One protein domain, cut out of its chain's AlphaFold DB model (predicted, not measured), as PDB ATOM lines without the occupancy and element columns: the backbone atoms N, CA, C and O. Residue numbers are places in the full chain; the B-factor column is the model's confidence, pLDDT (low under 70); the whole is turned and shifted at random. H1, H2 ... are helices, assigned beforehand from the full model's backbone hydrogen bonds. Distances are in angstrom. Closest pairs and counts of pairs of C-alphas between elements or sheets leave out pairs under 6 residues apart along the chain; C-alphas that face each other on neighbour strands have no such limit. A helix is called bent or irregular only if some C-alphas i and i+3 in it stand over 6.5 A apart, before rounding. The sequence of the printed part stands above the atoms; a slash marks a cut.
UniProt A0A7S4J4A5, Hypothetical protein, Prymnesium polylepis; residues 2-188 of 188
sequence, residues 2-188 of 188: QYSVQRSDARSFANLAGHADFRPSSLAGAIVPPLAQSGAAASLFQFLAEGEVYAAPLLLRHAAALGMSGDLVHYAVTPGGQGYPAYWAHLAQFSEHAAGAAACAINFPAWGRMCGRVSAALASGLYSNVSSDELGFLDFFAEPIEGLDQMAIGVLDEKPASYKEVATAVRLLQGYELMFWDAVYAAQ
ATOM      1  N   GLN A   2      36.297   7.517 -38.098       94.06
ATOM      2  CA  GLN A   2      36.493   8.355 -39.296       94.06
ATOM      3  C   GLN A   2      35.433   9.445 -39.504       94.06
ATOM      4  O   GLN A   2      35.787  10.571 -39.826       94.06
ATOM      5  N   TYR A   3      34.149   9.156 -39.258       94.69
ATOM      6  CA  TYR A   3      33.073  10.153 -39.372       94.69
ATOM      7  C   TYR A   3      33.333  11.413 -38.524       94.69
ATOM      8  O   TYR A   3      33.106  12.539 -38.970       94.69
ATOM      9  N   SER A   4      33.837  11.241 -37.297       94.06
ATOM     10  CA  SER A   4      34.142  12.368 -36.412       94.06
ATOM     11  C   SER A   4      35.426  13.088 -36.816       94.06
ATOM     12  O   SER A   4      35.463  14.315 -36.732       94.06
ATOM     13  N   VAL A   5      36.447  12.342 -37.258       95.69
ATOM     14  CA  VAL A   5      37.710  12.901 -37.775       95.69
ATOM     15  C   VAL A   5      37.416  13.808 -38.964       95.69
ATOM     16  O   VAL A   5      37.675  15.003 -38.885       95.69
ATOM     17  N   GLN A   6      36.724  13.281 -39.975       96.81
ATOM     18  CA  GLN A   6      36.359  14.000 -41.194       96.81
ATOM     19  C   GLN A   6      35.659  15.334 -40.900       96.81
ATOM     20  O   GLN A   6      36.013  16.392 -41.417       96.81
ATOM     21  N   ARG A   7      34.667  15.302 -40.001       96.50
ATOM     22  CA  ARG A   7      33.929  16.500 -39.590       96.50
ATOM     23  C   ARG A   7      34.813  17.511 -38.858       96.50
ATOM     24  O   ARG A   7      34.583  18.712 -38.989       96.50
ATOM     25  N   SER A   8      35.762  17.054 -38.046       96.94
ATOM     26  CA  SER A   8      36.683  17.933 -37.319       96.94
ATOM     27  C   SER A   8      37.737  18.551 -38.237       96.94
ATOM     28  O   SER A   8      38.029  19.743 -38.118       96.94
ATOM     29  N   ASP A   9      38.251  17.774 -39.185       97.81
ATOM     30  CA  ASP A   9      39.233  18.223 -40.169       97.81
ATOM     31  C   ASP A   9      38.616  19.285 -41.080       97.81
ATOM     32  O   ASP A   9      39.146  20.390 -41.170       97.81
ATOM     33  N   ALA A  10      37.405  19.046 -41.601       98.44
ATOM     34  CA  ALA A  10      36.665  20.034 -42.389       98.44
ATOM     35  C   ALA A  10      36.480  21.375 -41.659       98.44
ATOM     36  O   ALA A  10      36.597  22.435 -42.267       98.44
ATOM     37  N   ARG A  11      36.214  21.354 -40.344       98.38
ATOM     38  CA  ARG A  11      36.103  22.578 -39.524       98.38
ATOM     39  C   ARG A  11      37.448  23.282 -39.366       98.38
ATOM     40  O   ARG A  11      37.497  24.509 -39.379       98.38
ATOM     41  N   SER A  12      38.521  22.516 -39.205       98.50
ATOM     42  CA  SER A  12      39.877  23.045 -39.049       98.50
ATOM     43  C   SER A  12      40.368  23.678 -40.352       98.50
ATOM     44  O   SER A  12      40.846  24.810 -40.338       98.50
ATOM     45  N   PHE A  13      40.159  23.003 -41.485       98.56
ATOM     46  CA  PHE A  13      40.458  23.528 -42.815       98.56
ATOM     47  C   PHE A  13      39.598  24.750 -43.139       98.56
ATOM     48  O   PHE A  13      40.131  25.780 -43.529       98.56
ATOM     49  N   ALA A  14      38.290  24.703 -42.878       98.44
ATOM     50  CA  ALA A  14      37.427  25.860 -43.087       98.44
ATOM     51  C   ALA A  14      37.865  27.066 -42.235       98.44
ATOM     52  O   ALA A  14      37.893  28.184 -42.738       98.44
ATOM     53  N   ASN A  15      38.280  26.858 -40.982       98.19
ATOM     54  CA  ASN A  15      38.830  27.924 -40.140       98.19
ATOM     55  C   ASN A  15      40.126  28.514 -40.731       98.19
ATOM     56  O   ASN A  15      40.223  29.729 -40.881       98.19
ATOM     57  N   LEU A  16      41.069  27.672 -41.167       97.94
ATOM     58  CA  LEU A  16      42.289  28.110 -41.864       97.94
ATOM     59  C   LEU A  16      42.003  28.789 -43.221       97.94
ATOM     60  O   LEU A  16      42.806  29.580 -43.704       97.94
ATOM     61  N   ALA A  17      40.840  28.534 -43.824       97.94
ATOM     62  CA  ALA A  17      40.350  29.249 -45.005       97.94
ATOM     63  C   ALA A  17      39.661  30.592 -44.676       97.94
ATOM     64  O   ALA A  17      39.322  31.352 -45.583       97.94
ATOM     65  N   GLY A  18      39.458  30.905 -43.391       96.94
ATOM     66  CA  GLY A  18      38.785  32.120 -42.918       96.94
ATOM     67  C   GLY A  18      37.311  31.942 -42.528       96.94
ATOM     68  O   GLY A  18      36.655  32.918 -42.167       96.94
ATOM     69  N   HIS A  19      36.784  30.716 -42.536       97.12
ATOM     70  CA  HIS A  19      35.388  30.387 -42.215       97.12
ATOM     71  C   HIS A  19      35.234  29.844 -40.789       97.12
ATOM     72  O   HIS A  19      34.785  28.717 -40.581       97.12
ATOM     73  N   ALA A  20      35.588  30.638 -39.775       94.38
ATOM     74  CA  ALA A  20      35.563  30.208 -38.365       94.38
ATOM     75  C   ALA A  20      34.175  29.735 -37.857       94.38
ATOM     76  O   ALA A  20      34.083  28.937 -36.910       94.38
ATOM     77  N   ASP A  21      33.105  30.199 -38.507       96.56
ATOM     78  CA  ASP A  21      31.714  29.854 -38.197       96.56
ATOM     79  C   ASP A  21      31.214  28.595 -38.927       96.56
ATOM     80  O   ASP A  21      30.107  28.119 -38.658       96.56
ATOM     81  N   PHE A  22      32.019  27.997 -39.815       97.50
ATOM     82  CA  PHE A  22      31.671  26.744 -40.486       97.50
ATOM     83  C   PHE A  22      31.703  25.575 -39.492       97.50
ATOM     84  O   PHE A  22      32.725  24.930 -39.262       97.50
ATOM     85  N   ARG A  23      30.557  25.309 -38.858       95.62
ATOM     86  CA  ARG A  23      30.395  24.280 -37.818       95.62
ATOM     87  C   ARG A  23      29.163  23.408 -38.062       95.62
ATOM     88  O   ARG A  23      28.306  23.305 -37.183       95.62
ATOM     89  N   PRO A  24      29.047  22.760 -39.232       95.19
ATOM     90  CA  PRO A  24      27.868  21.965 -39.532       95.19
ATOM     91  C   PRO A  24      27.757  20.768 -38.574       95.19
ATOM     92  O   PRO A  24      28.765  20.222 -38.104       95.19
ATOM     93  N   SER A  25      26.527  20.355 -38.266       90.06
ATOM     94  CA  SER A  25      26.257  19.149 -37.470       90.06
ATOM     95  C   SER A  25      26.607  17.867 -38.238       90.06
ATOM     96  O   SER A  25      27.084  16.907 -37.629       90.06
ATOM     97  N   SER A  26      26.459  17.893 -39.566       91.75
ATOM     98  CA  SER A  26      26.849  16.851 -40.525       91.75
ATOM     99  C   SER A  26      27.491  17.489 -41.758       91.75
ATOM    100  O   SER A  26      27.042  18.544 -42.196       91.75
ATOM    101  N   LEU A  27      28.512  16.850 -42.335       95.69
ATOM    102  CA  LEU A  27      29.107  17.300 -43.600       95.69
ATOM    103  C   LEU A  27      28.265  16.930 -44.827       95.69
ATOM    104  O   LEU A  27      28.364  17.590 -45.856       95.69
ATOM    105  N   ALA A  28      27.417  15.901 -44.734       91.19
ATOM    106  CA  ALA A  28      26.565  15.506 -45.849       91.19
ATOM    107  C   ALA A  28      25.551  16.619 -46.159       91.19
ATOM    108  O   ALA A  28      24.690  16.927 -45.335       91.19
ATOM    109  N   GLY A  29      25.675  17.223 -47.343       91.56
ATOM    110  CA  GLY A  29      24.866  18.373 -47.757       91.56
ATOM    111  C   GLY A  29      25.325  19.718 -47.184       91.56
ATOM    112  O   GLY A  29      24.645  20.721 -47.393       91.56
ATOM    113  N   ALA A  30      26.456  19.765 -46.471       97.06
ATOM    114  CA  ALA A  30      27.076  21.026 -46.089       97.06
ATOM    115  C   ALA A  30      27.632  21.747 -47.326       97.06
ATOM    116  O   ALA A  30      27.952  21.126 -48.338       97.06
ATOM    117  N   ILE A  31      27.752  23.068 -47.234       97.31
ATOM    118  CA  ILE A  31      28.341  23.909 -48.277       97.31
ATOM    119  C   ILE A  31      29.391  24.777 -47.597       97.31
ATOM    120  O   ILE A  31      29.055  25.539 -46.687       97.31
ATOM    121  N   VAL A  32      30.654  24.640 -48.007       97.75
ATOM    122  CA  VAL A  32      31.716  25.537 -47.537       97.75
ATOM    123  C   VAL A  32      31.436  26.926 -48.119       97.75
ATOM    124  O   VAL A  32      31.180  27.027 -49.322       97.75
ATOM    125  N   PRO A  33      31.424  28.002 -47.311       97.25
ATOM    126  CA  PRO A  33      31.207  29.340 -47.842       97.25
ATOM    127  C   PRO A  33      32.289  29.704 -48.877       97.25
ATOM    128  O   PRO A  33      33.424  29.236 -48.768       97.25
ATOM    129  N   PRO A  34      31.974  30.531 -49.887       96.94
ATOM    130  CA  PRO A  34      32.975  30.981 -50.845       96.94
ATOM    131  C   PRO A  34      33.990  31.911 -50.170       96.94
ATOM    132  O   PRO A  34      33.646  32.669 -49.259       96.94
ATOM    133  N   LEU A  35      35.235  31.896 -50.649       95.94
ATOM    134  CA  LEU A  35      36.282  32.792 -50.155       95.94
ATOM    135  C   LEU A  35      35.916  34.266 -50.376       95.94
ATOM    136  O   LEU A  35      35.557  34.674 -51.480       95.94
ATOM    137  N   ALA A  36      36.076  35.081 -49.331       86.44
ATOM    138  CA  ALA A  36      35.910  36.531 -49.426       86.44
ATOM    139  C   ALA A  36      37.109  37.215 -50.110       86.44
ATOM    140  O   ALA A  36      36.944  38.232 -50.782       86.44
ATOM    141  N   GLN A  37      38.315  36.669 -49.931       83.88
ATOM    142  CA  GLN A  37      39.559  37.113 -50.566       83.88
ATOM    143  C   GLN A  37      40.411  35.889 -50.906       83.88
ATOM    144  O   GLN A  37      40.462  34.936 -50.128       83.88
ATOM    145  N   SER A  38      41.084  35.915 -52.057       82.56
ATOM    146  CA  SER A  38      41.978  34.839 -52.480       82.56
ATOM    147  C   SER A  38      43.418  35.106 -52.027       82.56
ATOM    148  O   SER A  38      44.026  36.117 -52.369       82.56
ATOM    149  N   GLY A  39      43.960  34.159 -51.264       95.69
ATOM    150  CA  GLY A  39      45.383  34.000 -50.952       95.69
ATOM    151  C   GLY A  39      45.772  32.535 -51.148       95.69
ATOM    152  O   GLY A  39      44.883  31.686 -51.247       95.69
ATOM    153  N   ALA A  40      47.062  32.215 -51.207       97.75
ATOM    154  CA  ALA A  40      47.525  30.832 -51.298       97.75
ATOM    155  C   ALA A  40      47.051  30.020 -50.083       97.75
ATOM    156  O   ALA A  40      46.505  28.931 -50.250       97.75
ATOM    157  N   ALA A  41      47.170  30.589 -48.876       97.69
ATOM    158  CA  ALA A  41      46.712  29.965 -47.636       97.69
ATOM    159  C   ALA A  41      45.207  29.667 -47.675       97.69
ATOM    160  O   ALA A  41      44.790  28.517 -47.542       97.69
ATOM    161  N   ALA A  42      44.397  30.697 -47.930       97.75
ATOM    162  CA  ALA A  42      42.946  30.560 -47.962       97.75
ATOM    163  C   ALA A  42      42.482  29.585 -49.059       97.75
ATOM    164  O   ALA A  42      41.607  28.761 -48.814       97.75
ATOM    165  N   SER A  43      43.106  29.629 -50.241       98.31
ATOM    166  CA  SER A  43      42.778  28.745 -51.371       98.31
ATOM    167  C   SER A  43      43.077  27.278 -51.079       98.31
ATOM    168  O   SER A  43      42.225  26.433 -51.345       98.31
ATOM    169  N   LEU A  44      44.251  26.965 -50.511       98.44
ATOM    170  CA  LEU A  44      44.594  25.585 -50.165       98.44
ATOM    171  C   LEU A  44      43.592  25.027 -49.153       98.44
ATOM    172  O   LEU A  44      42.997  23.981 -49.386       98.44
ATOM    173  N   PHE A  45      43.367  25.729 -48.043       98.50
ATOM    174  CA  PHE A  45      42.499  25.206 -46.992       98.50
ATOM    175  C   PHE A  45      41.010  25.210 -47.376       98.50
ATOM    176  O   PHE A  45      40.277  24.334 -46.918       98.50
ATOM    177  N   GLN A  46      40.569  26.107 -48.269       98.56
ATOM    178  CA  GLN A  46      39.245  26.026 -48.899       98.56
ATOM    179  C   GLN A  46      39.103  24.720 -49.683       98.56
ATOM    180  O   GLN A  46      38.161  23.968 -49.449       98.56
ATOM    181  N   PHE A  47      40.058  24.438 -50.572       98.19
ATOM    182  CA  PHE A  47      40.066  23.229 -51.392       98.19
ATOM    183  C   PHE A  47      40.028  21.958 -50.527       98.19
ATOM    184  O   PHE A  47      39.257  21.040 -50.803       98.19
ATOM    185  N   LEU A  48      40.790  21.929 -49.429       98.12
ATOM    186  CA  LEU A  48      40.774  20.804 -48.490       98.12
ATOM    187  C   LEU A  48      39.426  20.658 -47.768       98.12
ATOM    188  O   LEU A  48      38.892  19.554 -47.686       98.12
ATOM    189  N   ALA A  49      38.837  21.757 -47.283       98.56
ATOM    190  CA  ALA A  49      37.522  21.727 -46.641       98.56
ATOM    191  C   ALA A  49      36.417  21.242 -47.599       98.56
ATOM    192  O   ALA A  49      35.541  20.471 -47.206       98.56
ATOM    193  N   GLU A  50      36.463  21.674 -48.860       98.38
ATOM    194  CA  GLU A  50      35.544  21.231 -49.910       98.38
ATOM    195  C   GLU A  50      35.718  19.742 -50.229       98.38
ATOM    196  O   GLU A  50      34.718  19.038 -50.388       98.38
ATOM    197  N   GLY A  51      36.958  19.242 -50.244       98.00
ATOM    198  CA  GLY A  51      37.258  17.816 -50.384       98.00
ATOM    199  C   GLY A  51      36.627  16.967 -49.277       98.00
ATOM    200  O   GLY A  51      36.001  15.946 -49.563       98.00
ATOM    201  N   GLU A  52      36.693  17.422 -48.021       98.25
ATOM    202  CA  GLU A  52      36.043  16.729 -46.901       98.25
ATOM    203  C   GLU A  52      34.514  16.703 -47.030       98.25
ATOM    204  O   GLU A  52      33.869  15.676 -46.794       98.25
ATOM    205  N   VAL A  53      33.915  17.824 -47.444       98.38
ATOM    206  CA  VAL A  53      32.469  17.909 -47.703       98.38
ATOM    207  C   VAL A  53      32.059  16.990 -48.856       98.38
ATOM    208  O   VAL A  53      31.052  16.286 -48.748       98.38
ATOM    209  N   TYR A  54      32.846  16.947 -49.934       98.00
ATOM    210  CA  TYR A  54      32.618  16.061 -51.073       98.00
ATOM    211  C   TYR A  54      32.687  14.580 -50.676       98.00
ATOM    212  O   TYR A  54      31.833  13.786 -51.076       98.00
ATOM    213  N   ALA A  55      33.667  14.203 -49.853       97.75
ATOM    214  CA  ALA A  55      33.874  12.819 -49.447       97.75
ATOM    215  C   ALA A  55      32.861  12.324 -48.398       97.75
ATOM    216  O   ALA A  55      32.692  11.116 -48.225       97.75
ATOM    217  N   ALA A  56      32.160  13.216 -47.697       97.06
ATOM    218  CA  ALA A  56      31.191  12.854 -46.661       97.06
ATOM    219  C   ALA A  56      30.087  11.867 -47.113       97.06
ATOM    220  O   ALA A  56      29.891  10.849 -46.442       97.06
ATOM    221  N   PRO A  57      29.362  12.080 -48.232       95.62
ATOM    222  CA  PRO A  57      28.403  11.090 -48.730       95.62
ATOM    223  C   PRO A  57      29.054   9.758 -49.138       95.62
ATOM    224  O   PRO A  57      28.408   8.716 -49.021       95.62
ATOM    225  N   LEU A  58      30.317   9.767 -49.582       96.56
ATOM    226  CA  LEU A  58      31.056   8.541 -49.907       96.56
ATOM    227  C   LEU A  58      31.341   7.730 -48.639       96.56
ATOM    228  O   LEU A  58      31.124   6.519 -48.626       96.56
ATOM    229  N   LEU A  59      31.745   8.400 -47.552       95.75
ATOM    230  CA  LEU A  59      31.977   7.762 -46.256       95.75
ATOM    231  C   LEU A  59      30.705   7.117 -45.707       95.75
ATOM    232  O   LEU A  59      30.742   5.994 -45.214       95.75
ATOM    233  N   LEU A  60      29.571   7.817 -45.800       94.25
ATOM    234  CA  LEU A  60      28.283   7.293 -45.342       94.25
ATOM    235  C   LEU A  60      27.861   6.045 -46.123       94.25
ATOM    236  O   LEU A  60      27.377   5.087 -45.522       94.25
ATOM    237  N   ARG A  61      28.075   6.031 -47.443       93.56
ATOM    238  CA  ARG A  61      27.810   4.848 -48.272       93.56
ATOM    239  C   ARG A  61      28.719   3.683 -47.884       93.56
ATOM    240  O   ARG A  61      28.222   2.577 -47.705       93.56
ATOM    241  N   HIS A  62      30.013   3.945 -47.702       93.62
ATOM    242  CA  HIS A  62      30.974   2.934 -47.264       93.62
ATOM    243  C   HIS A  62      30.588   2.337 -45.902       93.62
ATOM    244  O   HIS A  62      30.524   1.122 -45.741       93.62
ATOM    245  N   ALA A  63      30.241   3.187 -44.932       92.06
ATOM    246  CA  ALA A  63      29.788   2.757 -43.614       92.06
ATOM    247  C   ALA A  63      28.519   1.887 -43.697       92.06
ATOM    248  O   ALA A  63      28.455   0.830 -43.068       92.06
ATOM    249  N   ALA A  64      27.537   2.278 -44.516       91.31
ATOM    250  CA  ALA A  64      26.320   1.497 -44.721       91.31
ATOM    251  C   ALA A  64      26.603   0.109 -45.325       91.31
ATOM    252  O   ALA A  64      26.019  -0.874 -44.868       91.31
ATOM    253  N   ALA A  65      27.533   0.013 -46.283       90.56
ATOM    254  CA  ALA A  65      27.968  -1.255 -46.881       90.56
ATOM    255  C   ALA A  65      28.608  -2.206 -45.857       90.56
ATOM    256  O   ALA A  65      28.448  -3.423 -45.931       90.56
ATOM    257  N   LEU A  66      29.279  -1.645 -44.846       88.06
ATOM    258  CA  LEU A  66      29.842  -2.383 -43.712       88.06
ATOM    259  C   LEU A  66      28.810  -2.684 -42.606       88.06
ATOM    260  O   LEU A  66      29.174  -3.169 -41.536       88.06
ATOM    261  N   GLY A  67      27.526  -2.389 -42.826       87.88
ATOM    262  CA  GLY A  67      26.460  -2.597 -41.843       87.88
ATOM    263  C   GLY A  67      26.423  -1.551 -40.725       87.88
ATOM    264  O   GLY A  67      25.668  -1.701 -39.763       87.88
ATOM    265  N   MET A  68      27.195  -0.468 -40.838       86.69
ATOM    266  CA  MET A  68      27.192   0.647 -39.892       86.69
ATOM    267  C   MET A  68      26.078   1.636 -40.271       86.69
ATOM    268  O   MET A  68      26.326   2.702 -40.823       86.69
ATOM    269  N   SER A  69      24.827   1.268 -39.993       68.94
ATOM    270  CA  SER A  69      23.632   2.094 -40.262       68.94
ATOM    271  C   SER A  69      23.129   2.882 -39.041       68.94
ATOM    272  O   SER A  69      22.054   3.479 -39.082       68.94
ATOM    273  N   GLY A  70      23.898   2.873 -37.946       69.50
ATOM    274  CA  GLY A  70      23.585   3.572 -36.702       69.50
ATOM    275  C   GLY A  70      23.940   5.061 -36.709       69.50
ATOM    276  O   GLY A  70      24.380   5.634 -37.703       69.50
ATOM    277  N   ASP A  71      23.768   5.687 -35.549       82.38
ATOM    278  CA  ASP A  71      24.040   7.103 -35.330       82.38
ATOM    279  C   ASP A  71      25.552   7.399 -35.275       82.38
ATOM    280  O   ASP A  71      26.166   7.491 -34.210       82.38
ATOM    281  N   LEU A  72      26.170   7.536 -36.453       87.38
ATOM    282  CA  LEU A  72      27.592   7.874 -36.586       87.38
ATOM    283  C   LEU A  72      27.929   9.251 -35.989       87.38
ATOM    284  O   LEU A  72      29.072   9.475 -35.590       87.38
ATOM    285  N   VAL A  73      26.948  10.158 -35.895       85.69
ATOM    286  CA  VAL A  73      27.115  11.499 -35.309       85.69
ATOM    287  C   VAL A  73      27.425  11.413 -33.821       85.69
ATOM    288  O   VAL A  73      28.222  12.212 -33.319       85.69
ATOM    289  N   HIS A  74      26.817  10.442 -33.145       85.00
ATOM    290  CA  HIS A  74      26.937  10.212 -31.710       85.00
ATOM    291  C   HIS A  74      27.836   9.016 -31.355       85.00
ATOM    292  O   HIS A  74      27.866   8.592 -30.200       85.00
ATOM    293  N   TYR A  75      28.603   8.493 -32.320       88.25
ATOM    294  CA  TYR A  75      29.587   7.440 -32.073       88.25
ATOM    295  C   TYR A  75      30.570   7.852 -30.962       88.25
ATOM    296  O   TYR A  75      31.170   8.929 -31.014       88.25
ATOM    297  N   ALA A  76      30.756   6.979 -29.968       90.00
ATOM    298  CA  ALA A  76      31.693   7.191 -28.870       90.00
ATOM    299  C   ALA A  76      33.138   7.003 -29.358       90.00
ATOM    300  O   ALA A  76      33.677   5.900 -29.357       90.00
ATOM    301  N   VAL A  77      33.745   8.098 -29.811       92.06
ATOM    302  CA  VAL A  77      35.130   8.139 -30.295       92.06
ATOM    303  C   VAL A  77      36.135   7.836 -29.184       92.06
ATOM    304  O   VAL A  77      35.992   8.293 -28.048       92.06
ATOM    305  N   THR A  78      37.184   7.091 -29.517       94.50
ATOM    306  CA  THR A  78      38.302   6.830 -28.609       94.50
ATOM    307  C   THR A  78      39.227   8.048 -28.514       94.50
ATOM    308  O   THR A  78      39.340   8.829 -29.464       94.50
ATOM    309  N   PRO A  79      39.969   8.211 -27.402       94.31
ATOM    310  CA  PRO A  79      40.992   9.252 -27.307       94.31
ATOM    311  C   PRO A  79      42.055   9.153 -28.410       94.31
ATOM    312  O   PRO A  79      42.476  10.174 -28.945       94.31
ATOM    313  N   GLY A  80      42.454   7.929 -28.784       94.56
ATOM    314  CA  GLY A  80      43.402   7.696 -29.876       94.56
ATOM    315  C   GLY A  80      42.850   8.139 -31.233       94.56
ATOM    316  O   GLY A  80      43.545   8.830 -31.972       94.56
ATOM    317  N   GLY A  81      41.570   7.862 -31.506       93.56
ATOM    318  CA  GLY A  81      40.879   8.344 -32.702       93.56
ATOM    319  C   GLY A  81      40.719   9.870 -32.763       93.56
ATOM    320  O   GLY A  81      40.613  10.431 -33.851       93.56
ATOM    321  N   GLN A  82      40.729  10.559 -31.616       95.25
ATOM    322  CA  GLN A  82      40.623  12.023 -31.543       95.25
ATOM    323  C   GLN A  82      41.966  12.763 -31.541       95.25
ATOM    324  O   GLN A  82      41.973  13.979 -31.733       95.25
ATOM    325  N   GLY A  83      43.097  12.077 -31.356       96.94
ATOM    326  CA  GLY A  83      44.411  12.727 -31.287       96.94
ATOM    327  C   GLY A  83      44.748  13.531 -32.547       96.94
ATOM    328  O   GLY A  83      45.107  14.704 -32.458       96.94
ATOM    329  N   TYR A  84      44.554  12.920 -33.718       96.56
ATOM    330  CA  TYR A  84      44.779  13.551 -35.022       96.56
ATOM    331  C   TYR A  84      43.908  14.800 -35.260       96.56
ATOM    332  O   TYR A  84      44.475  15.886 -35.420       96.56
ATOM    333  N   PRO A  85      42.561  14.727 -35.196       96.94
ATOM    334  CA  PRO A  85      41.725  15.906 -35.421       96.94
ATOM    335  C   PRO A  85      41.888  16.989 -34.342       96.94
ATOM    336  O   PRO A  85      41.706  18.174 -34.626       96.94
ATOM    337  N   ALA A  86      42.257  16.628 -33.105       97.88
ATOM    338  CA  ALA A  86      42.556  17.609 -32.062       97.88
ATOM    339  C   ALA A  86      43.805  18.435 -32.394       97.88
ATOM    340  O   ALA A  86      43.856  19.632 -32.102       97.88
ATOM    341  N   TYR A  87      44.802  17.819 -33.031       98.00
ATOM    342  CA  TYR A  87      45.991  18.539 -33.458       98.00
ATOM    343  C   TYR A  87      45.720  19.436 -34.673       98.00
ATOM    344  O   TYR A  87      46.179  20.576 -34.685       98.00
ATOM    345  N   TRP A  88      44.872  19.024 -35.621       98.06
ATOM    346  CA  TRP A  88      44.371  19.936 -36.662       98.06
ATOM    347  C   TRP A  88      43.624  21.139 -36.089       98.06
ATOM    348  O   TRP A  88      43.870  22.274 -36.503       98.06
ATOM    349  N   ALA A  89      42.771  20.917 -35.086       98.19
ATOM    350  CA  ALA A  89      42.077  22.001 -34.402       98.19
ATOM    351  C   ALA A  89      43.056  22.963 -33.703       98.19
ATOM    352  O   ALA A  89      42.821  24.169 -33.704       98.19
ATOM    353  N   HIS A  90      44.166  22.457 -33.152       98.31
ATOM    354  CA  HIS A  90      45.247  23.283 -32.607       98.31
ATOM    355  C   HIS A  90      45.895  24.153 -33.692       98.31
ATOM    356  O   HIS A  90      45.951  25.371 -33.530       98.31
ATOM    357  N   LEU A  91      46.317  23.556 -34.814       98.06
ATOM    358  CA  LEU A  91      46.917  24.294 -35.935       98.06
ATOM    359  C   LEU A  91      45.977  25.398 -36.443       98.06
ATOM    360  O   LEU A  91      46.403  26.534 -36.651       98.06
ATOM    361  N   ALA A  92      44.686  25.089 -36.577       98.19
ATOM    362  CA  ALA A  92      43.671  26.055 -36.982       98.19
ATOM    363  C   ALA A  92      43.475  27.175 -35.949       98.19
ATOM    364  O   ALA A  92      43.473  28.354 -36.302       98.19
ATOM    365  N   GLN A  93      43.363  26.827 -34.665       97.88
ATOM    366  CA  GLN A  93      43.161  27.786 -33.575       97.88
ATOM    367  C   GLN A  93      44.301  28.807 -33.467       97.88
ATOM    368  O   GLN A  93      44.051  29.966 -33.132       97.88
ATOM    369  N   PHE A  94      45.536  28.386 -33.745       97.44
ATOM    370  CA  PHE A  94      46.723  29.244 -33.709       97.44
ATOM    371  C   PHE A  94      47.142  29.769 -35.087       97.44
ATOM    372  O   PHE A  94      48.165  30.438 -35.199       97.44
ATOM    373  N   SER A  95      46.327  29.540 -36.126       97.12
ATOM    374  CA  SER A  95      46.588  30.020 -37.488       97.12
ATOM    375  C   SER A  95      47.952  29.578 -38.040       97.12
ATOM    376  O   SER A  95      48.607  30.326 -38.774       97.12
ATOM    377  N   GLU A  96      48.383  28.355 -37.725       97.81
ATOM    378  CA  GLU A  96      49.667  27.785 -38.151       97.81
ATOM    379  C   GLU A  96      49.618  27.279 -39.610       97.81
ATOM    380  O   GLU A  96      49.819  26.101 -39.903       97.81
ATOM    381  N   HIS A  97      49.340  28.186 -40.552       98.31
ATOM    382  CA  HIS A  97      49.092  27.868 -41.965       98.31
ATOM    383  C   HIS A  97      50.268  27.150 -42.641       98.31
ATOM    384  O   HIS A  97      50.052  26.134 -43.295       98.31
ATOM    385  N   ALA A  98      51.506  27.631 -42.468       98.38
ATOM    386  CA  ALA A  98      52.684  26.980 -43.052       98.38
ATOM    387  C   ALA A  98      52.914  25.570 -42.497       98.38
ATOM    388  O   ALA A  98      53.246  24.659 -43.254       98.38
ATOM    389  N   ALA A  99      52.711  25.380 -41.193       98.00
ATOM    390  CA  ALA A  99      52.825  24.071 -40.563       98.00
ATOM    391  C   ALA A  99      51.762  23.103 -41.107       98.00
ATOM    392  O   ALA A  99      52.104  21.998 -41.525       98.00
ATOM    393  N   GLY A 100      50.500  23.543 -41.176       97.81
ATOM    394  CA  GLY A 100      49.406  22.761 -41.750       97.81
ATOM    395  C   GLY A 100      49.633  22.417 -43.224       97.81
ATOM    396  O   GLY A 100      49.509  21.260 -43.608       97.81
ATOM    397  N   ALA A 101      50.042  23.387 -44.043       98.38
ATOM    398  CA  ALA A 101      50.264  23.185 -45.472       98.38
ATOM    399  C   ALA A 101      51.394  22.184 -45.759       98.38
ATOM    400  O   ALA A 101      51.216  21.250 -46.543       98.38
ATOM    401  N   ALA A 102      52.535  22.327 -45.077       97.88
ATOM    402  CA  ALA A 102      53.637  21.373 -45.183       97.88
ATOM    403  C   ALA A 102      53.230  19.973 -44.701       97.88
ATOM    404  O   ALA A 102      53.630  18.966 -45.287       97.88
ATOM    405  N   ALA A 103      52.420  19.899 -43.644       95.56
ATOM    406  CA  ALA A 103      51.935  18.626 -43.154       95.56
ATOM    407  C   ALA A 103      50.949  17.958 -44.116       95.56
ATOM    408  O   ALA A 103      51.057  16.752 -44.289       95.56
ATOM    409  N   CYS A 104      50.080  18.695 -44.815       95.00
ATOM    410  CA  CYS A 104      49.253  18.123 -45.883       95.00
ATOM    411  C   CYS A 104      50.115  17.498 -46.986       95.00
ATOM    412  O   CYS A 104      49.925  16.328 -47.313       95.00
ATOM    413  N   ALA A 105      51.103  18.240 -47.499       96.06
ATOM    414  CA  ALA A 105      51.986  17.774 -48.572       96.06
ATOM    415  C   ALA A 105      52.722  16.465 -48.223       96.06
ATOM    416  O   ALA A 105      52.929  15.608 -49.077       96.06
ATOM    417  N   ILE A 106      53.073  16.273 -46.949       93.69
ATOM    418  CA  ILE A 106      53.822  15.093 -46.497       93.69
ATOM    419  C   ILE A 106      52.899  13.959 -46.028       93.69
ATOM    420  O   ILE A 106      53.174  12.785 -46.288       93.69
ATOM    421  N   ASN A 107      51.822  14.288 -45.314       93.12
ATOM    422  CA  ASN A 107      50.971  13.316 -44.635       93.12
ATOM    423  C   ASN A 107      49.917  12.711 -45.567       93.12
ATOM    424  O   ASN A 107      49.674  11.508 -45.521       93.12
ATOM    425  N   PHE A 108      49.336  13.501 -46.472       93.50
ATOM    426  CA  PHE A 108      48.261  13.018 -47.345       93.50
ATOM    427  C   PHE A 108      48.718  11.907 -48.299       93.50
ATOM    428  O   PHE A 108      47.981  10.933 -48.450       93.50
ATOM    429  N   PRO A 109      49.944  11.929 -48.862       94.12
ATOM    430  CA  PRO A 109      50.456  10.778 -49.602       94.12
ATOM    431  C   PRO A 109      50.572   9.501 -48.757       94.12
ATOM    432  O   PRO A 109      50.471   8.399 -49.296       94.12
ATOM    433  N   ALA A 110      50.834   9.610 -47.449       92.50
ATOM    434  CA  ALA A 110      50.889   8.451 -46.558       92.50
ATOM    435  C   ALA A 110      49.485   7.889 -46.295       92.50
ATOM    436  O   ALA A 110      49.271   6.693 -46.522       92.50
ATOM    437  N   TRP A 111      48.543   8.761 -45.934       93.56
ATOM    438  CA  TRP A 111      47.124   8.442 -45.786       93.56
ATOM    439  C   TRP A 111      46.552   7.788 -47.049       93.56
ATOM    440  O   TRP A 111      46.004   6.688 -46.990       93.56
ATOM    441  N   GLY A 112      46.775   8.389 -48.221       95.94
ATOM    442  CA  GLY A 112      46.257   7.881 -49.490       95.94
ATOM    443  C   GLY A 112      46.804   6.502 -49.858       95.94
ATOM    444  O   GLY A 112      46.049   5.614 -50.255       95.94
ATOM    445  N   ARG A 113      48.097   6.239 -49.611       95.50
ATOM    446  CA  ARG A 113      48.648   4.877 -49.759       95.50
ATOM    447  C   ARG A 113      47.968   3.873 -48.829       95.50
ATOM    448  O   ARG A 113      47.853   2.704 -49.197       95.50
ATOM    449  N   MET A 114      47.551   4.289 -47.633       93.75
ATOM    450  CA  MET A 114      46.801   3.420 -46.730       93.75
ATOM    451  C   MET A 114      45.386   3.166 -47.237       93.75
ATOM    452  O   MET A 114      45.001   2.004 -47.360       93.75
ATOM    453  N   CYS A 115      44.660   4.212 -47.633       95.81
ATOM    454  CA  CYS A 115      43.340   4.083 -48.248       95.81
ATOM    455  C   CYS A 115      43.364   3.145 -49.462       95.81
ATOM    456  O   CYS A 115      42.556   2.221 -49.522       95.81
ATOM    457  N   GLY A 116      44.345   3.288 -50.360       96.31
ATOM    458  CA  GLY A 116      44.489   2.413 -51.527       96.31
ATOM    459  C   GLY A 116      44.754   0.950 -51.158       96.31
ATOM    460  O   GLY A 116      44.190   0.040 -51.763       96.31
ATOM    461  N   ARG A 117      45.561   0.694 -50.119       94.75
ATOM    462  CA  ARG A 117      45.800  -0.671 -49.613       94.75
ATOM    463  C   ARG A 117      44.545  -1.288 -49.001       94.75
ATOM    464  O   ARG A 117      44.286  -2.466 -49.243       94.75
ATOM    465  N   VAL A 118      43.784  -0.521 -48.219       91.94
ATOM    466  CA  VAL A 118      42.517  -0.984 -47.632       91.94
ATOM    467  C   VAL A 118      41.485  -1.237 -48.732       91.94
ATOM    468  O   VAL A 118      40.870  -2.300 -48.736       91.94
ATOM    469  N   SER A 119      41.358  -0.326 -49.705       93.81
ATOM    470  CA  SER A 119      40.455  -0.484 -50.851       93.81
ATOM    471  C   SER A 119      40.761  -1.766 -51.629       93.81
ATOM    472  O   SER A 119      39.892  -2.624 -51.776       93.81
ATOM    473  N   ALA A 120      42.026  -1.982 -52.012       92.94
ATOM    474  CA  ALA A 120      42.447  -3.188 -52.725       92.94
ATOM    475  C   ALA A 120      42.189  -4.480 -51.925       92.94
ATOM    476  O   ALA A 120      41.797  -5.501 -52.495       92.94
ATOM    477  N   ALA A 121      42.389  -4.447 -50.603       91.75
ATOM    478  CA  ALA A 121      42.100  -5.588 -49.743       91.75
ATOM    479  C   ALA A 121      40.597  -5.908 -49.718       91.75
ATOM    480  O   ALA A 121      40.227  -7.067 -49.899       91.75
ATOM    481  N   LEU A 122      39.727  -4.909 -49.555       90.19
ATOM    482  CA  LEU A 122      38.273  -5.106 -49.560       90.19
ATOM    483  C   LEU A 122      37.763  -5.560 -50.937       90.19
ATOM    484  O   LEU A 122      36.991  -6.516 -51.014       90.19
ATOM    485  N   ALA A 123      38.272  -4.962 -52.019       89.69
ATOM    486  CA  ALA A 123      37.929  -5.310 -53.399       89.69
ATOM    487  C   ALA A 123      38.305  -6.753 -53.782       89.69
ATOM    488  O   ALA A 123      37.715  -7.324 -54.698       89.69
ATOM    489  N   SER A 124      39.259  -7.373 -53.077       89.38
ATOM    490  CA  SER A 124      39.625  -8.779 -53.305       89.38
ATOM    491  C   SER A 124      38.502  -9.773 -52.972       89.38
ATOM    492  O   SER A 124      38.600 -10.945 -53.337       89.38
ATOM    493  N   GLY A 125      37.455  -9.334 -52.259       78.31
ATOM    494  CA  GLY A 125      36.334 -10.173 -51.826       78.31
ATOM    495  C   GLY A 125      36.647 -11.083 -50.634       78.31
ATOM    496  O   GLY A 125      35.783 -11.838 -50.198       78.31
ATOM    497  N   LEU A 126      37.863 -11.014 -50.077       77.88
ATOM    498  CA  LEU A 126      38.288 -11.851 -48.948       77.88
ATOM    499  C   LEU A 126      37.689 -11.426 -47.599       77.88
ATOM    500  O   LEU A 126      37.640 -12.239 -46.680       77.88
ATOM    501  N   TYR A 127      37.258 -10.168 -47.471       70.31
ATOM    502  CA  TYR A 127      36.912  -9.570 -46.175       70.31
ATOM    503  C   TYR A 127      35.477  -9.031 -46.090       70.31
ATOM    504  O   TYR A 127      35.010  -8.764 -44.986       70.31
ATOM    505  N   SER A 128      34.763  -8.880 -47.215       64.75
ATOM    506  CA  SER A 128      33.383  -8.366 -47.243       64.75
ATOM    507  C   SER A 128      32.771  -8.379 -48.651       64.75
ATOM    508  O   SER A 128      33.501  -8.407 -49.640       64.75
ATOM    509  N   ASN A 129      31.445  -8.235 -48.739       69.81
ATOM    510  CA  ASN A 129      30.693  -8.049 -49.989       69.81
ATOM    511  C   ASN A 129      30.555  -6.551 -50.343       69.81
ATOM    512  O   ASN A 129      29.437  -6.061 -50.471       69.81
ATOM    513  N   VAL A 130      31.664  -5.811 -50.427       82.94
ATOM    514  CA  VAL A 130      31.647  -4.365 -50.732       82.94
ATOM    515  C   VAL A 130      31.880  -4.171 -52.232       82.94
ATOM    516  O   VAL A 130      32.842  -4.696 -52.789       82.94
ATOM    517  N   SER A 131      30.980  -3.450 -52.893       86.19
ATOM    518  CA  SER A 131      31.057  -3.105 -54.318       86.19
ATOM    519  C   SER A 131      32.003  -1.926 -54.579       86.19
ATOM    520  O   SER A 131      32.364  -1.189 -53.664       86.19
ATOM    521  N   SER A 132      32.376  -1.698 -55.844       85.50
ATOM    522  CA  SER A 132      33.223  -0.557 -56.236       85.50
ATOM    523  C   SER A 132      32.643   0.787 -55.790       85.50
ATOM    524  O   SER A 132      33.359   1.633 -55.267       85.50
ATOM    525  N   ASP A 133      31.329   0.969 -55.929       87.38
ATOM    526  CA  ASP A 133      30.659   2.229 -55.588       87.38
ATOM    527  C   ASP A 133      30.693   2.520 -54.081       87.38
ATOM    528  O   ASP A 133      30.622   3.676 -53.652       87.38
ATOM    529  N   GLU A 134      30.797   1.466 -53.271       92.81
ATOM    530  CA  GLU A 134      30.894   1.522 -51.816       92.81
ATOM    531  C   GLU A 134      32.344   1.700 -51.337       92.81
ATOM    532  O   GLU A 134      32.548   2.084 -50.187       92.81
ATOM    533  N   LEU A 135      33.351   1.503 -52.197       95.19
ATOM    534  CA  LEU A 135      34.764   1.813 -51.920       95.19
ATOM    535  C   LEU A 135      35.137   3.269 -52.222       95.19
ATOM    536  O   LEU A 135      36.219   3.709 -51.837       95.19
ATOM    537  N   GLY A 136      34.225   4.048 -52.812       96.31
ATOM    538  CA  GLY A 136      34.506   5.395 -53.313       96.31
ATOM    539  C   GLY A 136      35.141   6.364 -52.307       96.31
ATOM    540  O   GLY A 136      35.893   7.239 -52.715       96.31
ATOM    541  N   PHE A 137      34.898   6.215 -50.998       97.12
ATOM    542  CA  PHE A 137      35.597   7.016 -49.982       97.12
ATOM    543  C   PHE A 137      37.099   6.716 -49.948       97.12
ATOM    544  O   PHE A 137      37.919   7.629 -49.943       97.12
ATOM    545  N   LEU A 138      37.454   5.429 -49.920       96.94
ATOM    546  CA  LEU A 138      38.845   4.993 -49.899       96.94
ATOM    547  C   LEU A 138      39.528   5.338 -51.221       96.94
ATOM    548  O   LEU A 138      40.651   5.825 -51.199       96.94
ATOM    549  N   ASP A 139      38.840   5.144 -52.345       97.56
ATOM    550  CA  ASP A 139      39.387   5.451 -53.667       97.56
ATOM    551  C   ASP A 139      39.626   6.956 -53.848       97.56
ATOM    552  O   ASP A 139      40.679   7.351 -54.340       97.56
ATOM    553  N   PHE A 140      38.704   7.803 -53.375       97.69
ATOM    554  CA  PHE A 140      38.866   9.257 -53.415       97.69
ATOM    555  C   PHE A 140      40.123   9.721 -52.672       97.69
ATOM    556  O   PHE A 140      40.898  10.505 -53.210       97.69
ATOM    557  N   PHE A 141      40.351   9.223 -51.453       97.06
ATOM    558  CA  PHE A 141      41.541   9.588 -50.678       97.06
ATOM    559  C   PHE A 141      42.817   8.869 -51.130       97.06
ATOM    560  O   PHE A 141      43.912   9.318 -50.795       97.06
ATOM    561  N   ALA A 142      42.702   7.757 -51.862       97.69
ATOM    562  CA  ALA A 142      43.845   7.065 -52.447       97.69
ATOM    563  C   ALA A 142      44.441   7.817 -53.646       97.69
ATOM    564  O   ALA A 142      45.628   7.641 -53.935       97.69
ATOM    565  N   GLU A 143      43.641   8.647 -54.319       97.19
ATOM    566  CA  GLU A 143      44.084   9.447 -55.457       97.19
ATOM    567  C   GLU A 143      44.999  10.602 -54.999       97.19
ATOM    568  O   GLU A 143      44.627  11.389 -54.121       97.19
ATOM    569  N   PRO A 144      46.209  10.745 -55.570       95.00
ATOM    570  CA  PRO A 144      47.083  11.868 -55.262       95.00
ATOM    571  C   PRO A 144      46.483  13.212 -55.690       95.00
ATOM    572  O   PRO A 144      45.945  13.359 -56.783       95.00
ATOM    573  N   ILE A 145      46.670  14.238 -54.861       95.88
ATOM    574  CA  ILE A 145      46.308  15.612 -55.217       95.88
ATOM    575  C   ILE A 145      47.405  16.189 -56.117       95.88
ATOM    576  O   ILE A 145      48.528  16.442 -55.668       95.88
ATOM    577  N   GLU A 146      47.081  16.420 -57.389       95.06
ATOM    578  CA  GLU A 146      47.995  17.068 -58.329       95.06
ATOM    579  C   GLU A 146      48.353  18.485 -57.851       95.06
ATOM    580  O   GLU A 146      47.492  19.287 -57.493       95.06
ATOM    581  N   GLY A 147      49.648  18.802 -57.842       96.31
ATOM    582  CA  GLY A 147      50.131  20.135 -57.484       96.31
ATOM    583  C   GLY A 147      50.124  20.458 -55.984       96.31
ATOM    584  O   GLY A 147      50.385  21.608 -55.627       96.31
ATOM    585  N   LEU A 148      49.843  19.489 -55.100       96.88
ATOM    586  CA  LEU A 148      49.755  19.730 -53.651       96.88
ATOM    587  C   LEU A 148      51.030  20.363 -53.074       96.88
ATOM    588  O   LEU A 148      50.944  21.301 -52.283       96.88
ATOM    589  N   ASP A 149      52.206  19.903 -53.510       97.44
ATOM    590  CA  ASP A 149      53.492  20.453 -53.072       97.44
ATOM    591  C   ASP A 149      53.620  21.939 -53.441       97.44
ATOM    592  O   ASP A 149      54.062  22.752 -52.632       97.44
ATOM    593  N   GLN A 150      53.190  22.321 -54.647       98.19
ATOM    594  CA  GLN A 150      53.229  23.704 -55.125       98.19
ATOM    595  C   GLN A 150      52.232  24.586 -54.373       98.19
ATOM    596  O   GLN A 150      52.563  25.722 -54.032       98.19
ATOM    597  N   MET A 151      51.038  24.067 -54.070       98.31
ATOM    598  CA  MET A 151      50.075  24.775 -53.224       98.31
ATOM    599  C   MET A 151      50.659  25.014 -51.830       98.31
ATOM    600  O   MET A 151      50.600  26.135 -51.329       98.31
ATOM    601  N   ALA A 152      51.274  23.990 -51.230       98.12
ATOM    602  CA  ALA A 152      51.898  24.103 -49.919       98.12
ATOM    603  C   ALA A 152      53.046  25.121 -49.918       98.12
ATOM    604  O   ALA A 152      53.077  25.986 -49.046       98.12
ATOM    605  N   ILE A 153      53.935  25.082 -50.917       98.19
ATOM    606  CA  ILE A 153      55.005  26.080 -51.090       98.19
ATOM    607  C   ILE A 153      54.422  27.498 -51.150       98.19
ATOM    608  O   ILE A 153      54.901  28.374 -50.436       98.19
ATOM    609  N   GLY A 154      53.340  27.711 -51.907       98.38
ATOM    610  CA  GLY A 154      52.665  29.010 -51.965       98.38
ATOM    611  C   GLY A 154      52.175  29.502 -50.598       98.38
ATOM    612  O   GLY A 154      52.285  30.688 -50.293       98.38
ATOM    613  N   VAL A 155      51.683  28.599 -49.740       98.56
ATOM    614  CA  VAL A 155      51.313  28.949 -48.357       98.56
ATOM    615  C   VAL A 155      52.536  29.299 -47.517       98.56
ATOM    616  O   VAL A 155      52.475  30.250 -46.743       98.56
ATOM    617  N   LEU A 156      53.638  28.555 -47.646       98.00
ATOM    618  CA  LEU A 156      54.873  28.834 -46.910       98.00
ATOM    619  C   LEU A 156      55.469  30.196 -47.298       98.00
ATOM    620  O   LEU A 156      55.966  30.902 -46.421       98.00
ATOM    621  N   ASP A 157      55.374  30.580 -48.572       97.94
ATOM    622  CA  ASP A 157      55.805  31.893 -49.056       97.94
ATOM    623  C   ASP A 157      54.905  33.025 -48.523       97.94
ATOM    624  O   ASP A 157      55.397  34.083 -48.128       97.94
ATOM    625  N   GLU A 158      53.583  32.813 -48.471       98.00
ATOM    626  CA  GLU A 158      52.622  33.804 -47.960       98.00
ATOM    627  C   GLU A 158      52.660  33.941 -46.425       98.00
ATOM    628  O   GLU A 158      52.508  35.038 -45.879       98.00
ATOM    629  N   LYS A 159      52.821  32.823 -45.713       96.94
ATOM    630  CA  LYS A 159      52.712  32.702 -44.252       96.94
ATOM    631  C   LYS A 159      53.968  32.037 -43.679       96.94
ATOM    632  O   LYS A 159      53.876  30.922 -43.169       96.94
ATOM    633  N   PRO A 160      55.140  32.690 -43.738       95.81
ATOM    634  CA  PRO A 160      56.401  32.059 -43.375       95.81
ATOM    635  C   PRO A 160      56.435  31.620 -41.907       95.81
ATOM    636  O   PRO A 160      55.973  32.329 -41.013       95.81
ATOM    637  N   ALA A 161      57.050  30.465 -41.670       96.44
ATOM    638  CA  ALA A 161      57.343  29.913 -40.350       96.44
ATOM    639  C   ALA A 161      58.779  29.376 -40.321       96.44
ATOM    640  O   ALA A 161      59.396  29.139 -41.364       96.44
ATOM    641  N   SER A 162      59.340  29.173 -39.129       97.38
ATOM    642  CA  SER A 162      60.664  28.568 -39.019       97.38
ATOM    643  C   SER A 162      60.625  27.089 -39.415       97.38
ATOM    644  O   SER A 162      59.651  26.374 -39.174       97.38
ATOM    645  N   TYR A 163      61.744  26.585 -39.944       96.88
ATOM    646  CA  TYR A 163      61.897  25.158 -40.242       96.88
ATOM    647  C   TYR A 163      61.574  24.271 -39.030       96.88
ATOM    648  O   TYR A 163      60.956  23.220 -39.173       96.88
ATOM    649  N   LYS A 164      61.973  24.698 -37.824       97.69
ATOM    650  CA  LYS A 164      61.750  23.933 -36.594       97.69
ATOM    651  C   LYS A 164      60.262  23.787 -36.275       97.69
ATOM    652  O   LYS A 164      59.856  22.702 -35.864       97.69
ATOM    653  N   GLU A 165      59.474  24.847 -36.445       94.94
ATOM    654  CA  GLU A 165      58.021  24.814 -36.234       94.94
ATOM    655  C   GLU A 165      57.366  23.853 -37.228       94.94
ATOM    656  O   GLU A 165      56.714  22.895 -36.813       94.94
ATOM    657  N   VAL A 166      57.660  24.018 -38.523       97.31
ATOM    658  CA  VAL A 166      57.125  23.161 -39.591       97.31
ATOM    659  C   VAL A 166      57.499  21.691 -39.376       97.31
ATOM    660  O   VAL A 166      56.628  20.826 -39.340       97.31
ATOM    661  N   ALA A 167      58.784  21.392 -39.171       97.25
ATOM    662  CA  ALA A 167      59.256  20.022 -38.981       97.25
ATOM    663  C   ALA A 167      58.657  19.366 -37.726       97.25
ATOM    664  O   ALA A 167      58.368  18.168 -37.723       97.25
ATOM    665  N   THR A 168      58.451  20.145 -36.658       96.75
ATOM    666  CA  THR A 168      57.802  19.648 -35.439       96.75
ATOM    667  C   THR A 168      56.352  19.279 -35.714       96.75
ATOM    668  O   THR A 168      55.934  18.191 -35.316       96.75
ATOM    669  N   ALA A 169      55.612  20.138 -36.416       96.31
ATOM    670  CA  ALA A 169      54.205  19.909 -36.702       96.31
ATOM    671  C   ALA A 169      53.969  18.719 -37.632       96.31
ATOM    672  O   ALA A 169      53.146  17.858 -37.327       96.31
ATOM    673  N   VAL A 170      54.760  18.603 -38.702       96.50
ATOM    674  CA  VAL A 170      54.719  17.454 -39.619       96.50
ATOM    675  C   VAL A 170      54.955  16.147 -38.859       96.50
ATOM    676  O   VAL A 170      54.175  15.203 -38.982       96.50
ATOM    677  N   ARG A 171      56.003  16.094 -38.024       97.44
ATOM    678  CA  ARG A 171      56.325  14.903 -37.224       97.44
ATOM    679  C   ARG A 171      55.191  14.546 -36.260       97.44
ATOM    680  O   ARG A 171      54.916  13.365 -36.056       97.44
ATOM    681  N   LEU A 172      54.573  15.545 -35.626       97.19
ATOM    682  CA  LEU A 172      53.443  15.323 -34.726       97.19
ATOM    683  C   LEU A 172      52.224  14.790 -35.485       97.19
ATOM    684  O   LEU A 172      51.655  13.805 -35.030       97.19
ATOM    685  N   LEU A 173      51.874  15.357 -36.647       95.44
ATOM    686  CA  LEU A 173      50.757  14.870 -37.467       95.44
ATOM    687  C   LEU A 173      50.928  13.404 -37.870       95.44
ATOM    688  O   LEU A 173      50.021  12.610 -37.638       95.44
ATOM    689  N   GLN A 174      52.111  13.024 -38.360       95.25
ATOM    690  CA  GLN A 174      52.414  11.625 -38.688       95.25
ATOM    691  C   GLN A 174      52.302  10.706 -37.463       95.25
ATOM    692  O   GLN A 174      51.781   9.596 -37.553       95.25
ATOM    693  N   GLY A 175      52.771  11.166 -36.297       96.69
ATOM    694  CA  GLY A 175      52.633  10.430 -35.039       96.69
ATOM    695  C   GLY A 175      51.173  10.247 -34.618       96.69
ATOM    696  O   GLY A 175      50.787   9.155 -34.205       96.69
ATOM    697  N   TYR A 176      50.351  11.287 -34.757       96.50
ATOM    698  CA  TYR A 176      48.923  11.206 -34.466       96.50
ATOM    699  C   TYR A 176      48.162  10.335 -35.471       96.50
ATOM    700  O   TYR A 176      47.224   9.652 -35.067       96.50
ATOM    701  N   GLU A 177      48.563  10.302 -36.746       94.94
ATOM    702  CA  GLU A 177      47.986   9.371 -37.724       94.94
ATOM    703  C   GLU A 177      48.292   7.914 -37.345       94.94
ATOM    704  O   GLU A 177      47.400   7.068 -37.364       94.94
ATOM    705  N   LEU A 178      49.526   7.609 -36.925       94.94
ATOM    706  CA  LEU A 178      49.859   6.274 -36.416       94.94
ATOM    707  C   LEU A 178      49.001   5.903 -35.198       94.94
ATOM    708  O   LEU A 178      48.424   4.820 -35.167       94.94
ATOM    709  N   MET A 179      48.844   6.823 -34.239       95.44
ATOM    710  CA  MET A 179      47.962   6.614 -33.083       95.44
ATOM    711  C   MET A 179      46.504   6.361 -33.488       95.44
ATOM    712  O   MET A 179      45.826   5.566 -32.837       95.44
ATOM    713  N   PHE A 180      46.014   7.027 -34.537       94.56
ATOM    714  CA  PHE A 180      44.678   6.785 -35.076       94.56
ATOM    715  C   PHE A 180      44.551   5.349 -35.595       94.56
ATOM    716  O   PHE A 180      43.615   4.648 -35.211       94.56
ATOM    717  N   TRP A 181      45.502   4.884 -36.410       92.69
ATOM    718  CA  TRP A 181      45.482   3.517 -36.938       92.69
ATOM    719  C   TRP A 181      45.592   2.461 -35.833       92.69
ATOM    720  O   TRP A 181      44.848   1.480 -35.856       92.69
ATOM    721  N   ASP A 182      46.446   2.688 -34.832       94.12
ATOM    722  CA  ASP A 182      46.562   1.812 -33.663       94.12
ATOM    723  C   ASP A 182      45.248   1.755 -32.868       94.12
ATOM    724  O   ASP A 182      44.818   0.681 -32.448       94.12
ATOM    725  N   ALA A 183      44.569   2.895 -32.696       92.56
ATOM    726  CA  ALA A 183      43.277   2.956 -32.018       92.56
ATOM    727  C   ALA A 183      42.176   2.223 -32.797       92.56
ATOM    728  O   ALA A 183      41.398   1.484 -32.197       92.56
ATOM    729  N   VAL A 184      42.138   2.379 -34.126       89.06
ATOM    730  CA  VAL A 184      41.213   1.638 -34.999       89.06
ATOM    731  C   VAL A 184      41.458   0.133 -34.896       89.06
ATOM    732  O   VAL A 184      40.503  -0.630 -34.781       89.06
ATOM    733  N   TYR A 185      42.720  -0.302 -34.891       90.00
ATOM    734  CA  TYR A 185      43.068  -1.714 -34.749       90.00
ATOM    735  C   TYR A 185      42.699  -2.286 -33.372       90.00
ATOM    736  O   TYR A 185      42.266  -3.437 -33.283       90.00
ATOM    737  N   ALA A 186      42.863  -1.493 -32.309       90.62
ATOM    738  CA  ALA A 186      42.590  -1.896 -30.932       90.62
ATOM    739  C   ALA A 186      41.096  -1.898 -30.565       90.62
ATOM    740  O   ALA A 186      40.723  -2.555 -29.597       90.62
ATOM    741  N   ALA A 187      40.245  -1.187 -31.309       78.81
ATOM    742  CA  ALA A 187      38.804  -1.073 -31.057       78.81
ATOM    743  C   ALA A 187      37.980  -2.326 -31.451       78.81
ATOM    744  O   ALA A 187      36.783  -2.203 -31.718       78.81
ATOM    745  N   GLN A 188      38.617  -3.505 -31.501       59.34
ATOM    746  CA  GLN A 188      37.984  -4.807 -31.759       59.34
ATOM    747  C   GLN A 188      37.164  -5.315 -30.570       59.34
ATOM    748  O   GLN A 188      37.620  -5.158 -29.415       59.34
TER     749      GLN A 188
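Overview. This is residues 2 to 188 of the 188 residues of the protein "Hypothetical protein" of Prymnesium polylepis (UniProt A0A7S4J4A5). An up-and-down bundle of H1, H2a, H3, H4, H6 and H7, each running against the one before it in the chain, makes the body, while H2b and H5 cross at one end. The printed part has 187 residues with seven named helices, H1 to H7 in order, and no named strand: all helix. It is compact, with a radius of gyration of the C-alphas of 16.3 A, and only just elongated, spanning 48 by 31 by 31 A.

Along the chain. Find C-alpha 97 at (49.092, 27.868, -41.965); from there H4, residues 97 to 123, runs 36.8 A, with a kink of 36 degrees near residue 106. H7, residues 163 to 186, runs 34.5 A to (42.590, -1.896, -30.932). H1 is residues 2 to 16, starting at (36.493, 8.355, -39.296). H2, residues 40 to 65, was assigned as one helix by its hydrogen bonds but is bent, C-alphas 54 and 57 being 6.9 A apart; its arms are H2a, 40 to 54, and H2b, 57 to 65. H3, 79 to 93, is only just irregular, with C-alphas 81 and 84 6.9 A apart; H5, 132 to 142, is irregular, with C-alphas 134 and 137 7.5 A apart. H6 is 148 to 158.

Arrangement. Start at the hub, H4: its residues 98 to 107 touch H7, closest C-alphas Ala 99 and Val 166, 4.5 A. Its residues 97 to 105 touch H6, closest C-alphas Ala 98 and Leu 156, 4.8 A. H4 and H5 form a hairpin, closest C-alphas Gly 112 and Ala 142, 3.9 A. H1 touches H3, closest C-alphas Ser 12 and Ala 89, 5.2 A. H2b touches H5 at a steep tilt of 51 degrees, closest C-alphas His 62 and Glu 134, 4.8 A. Every O i to N i+4 pair is within hydrogen-bond range in H1, H2a, H2b, H6 and H7; H3 has 9 of 11, H4 21 of 23, H5 4 of 7.

Size, cuts and confidence. The farthest C-alphas, Gln 37 and Leu 126, are 49.0 A apart. The printed part has no cut; the links H1 to H2 and H2 to H3 are long. Residues 69 to 70, 128 to 129 and 188 are under pLDDT 70.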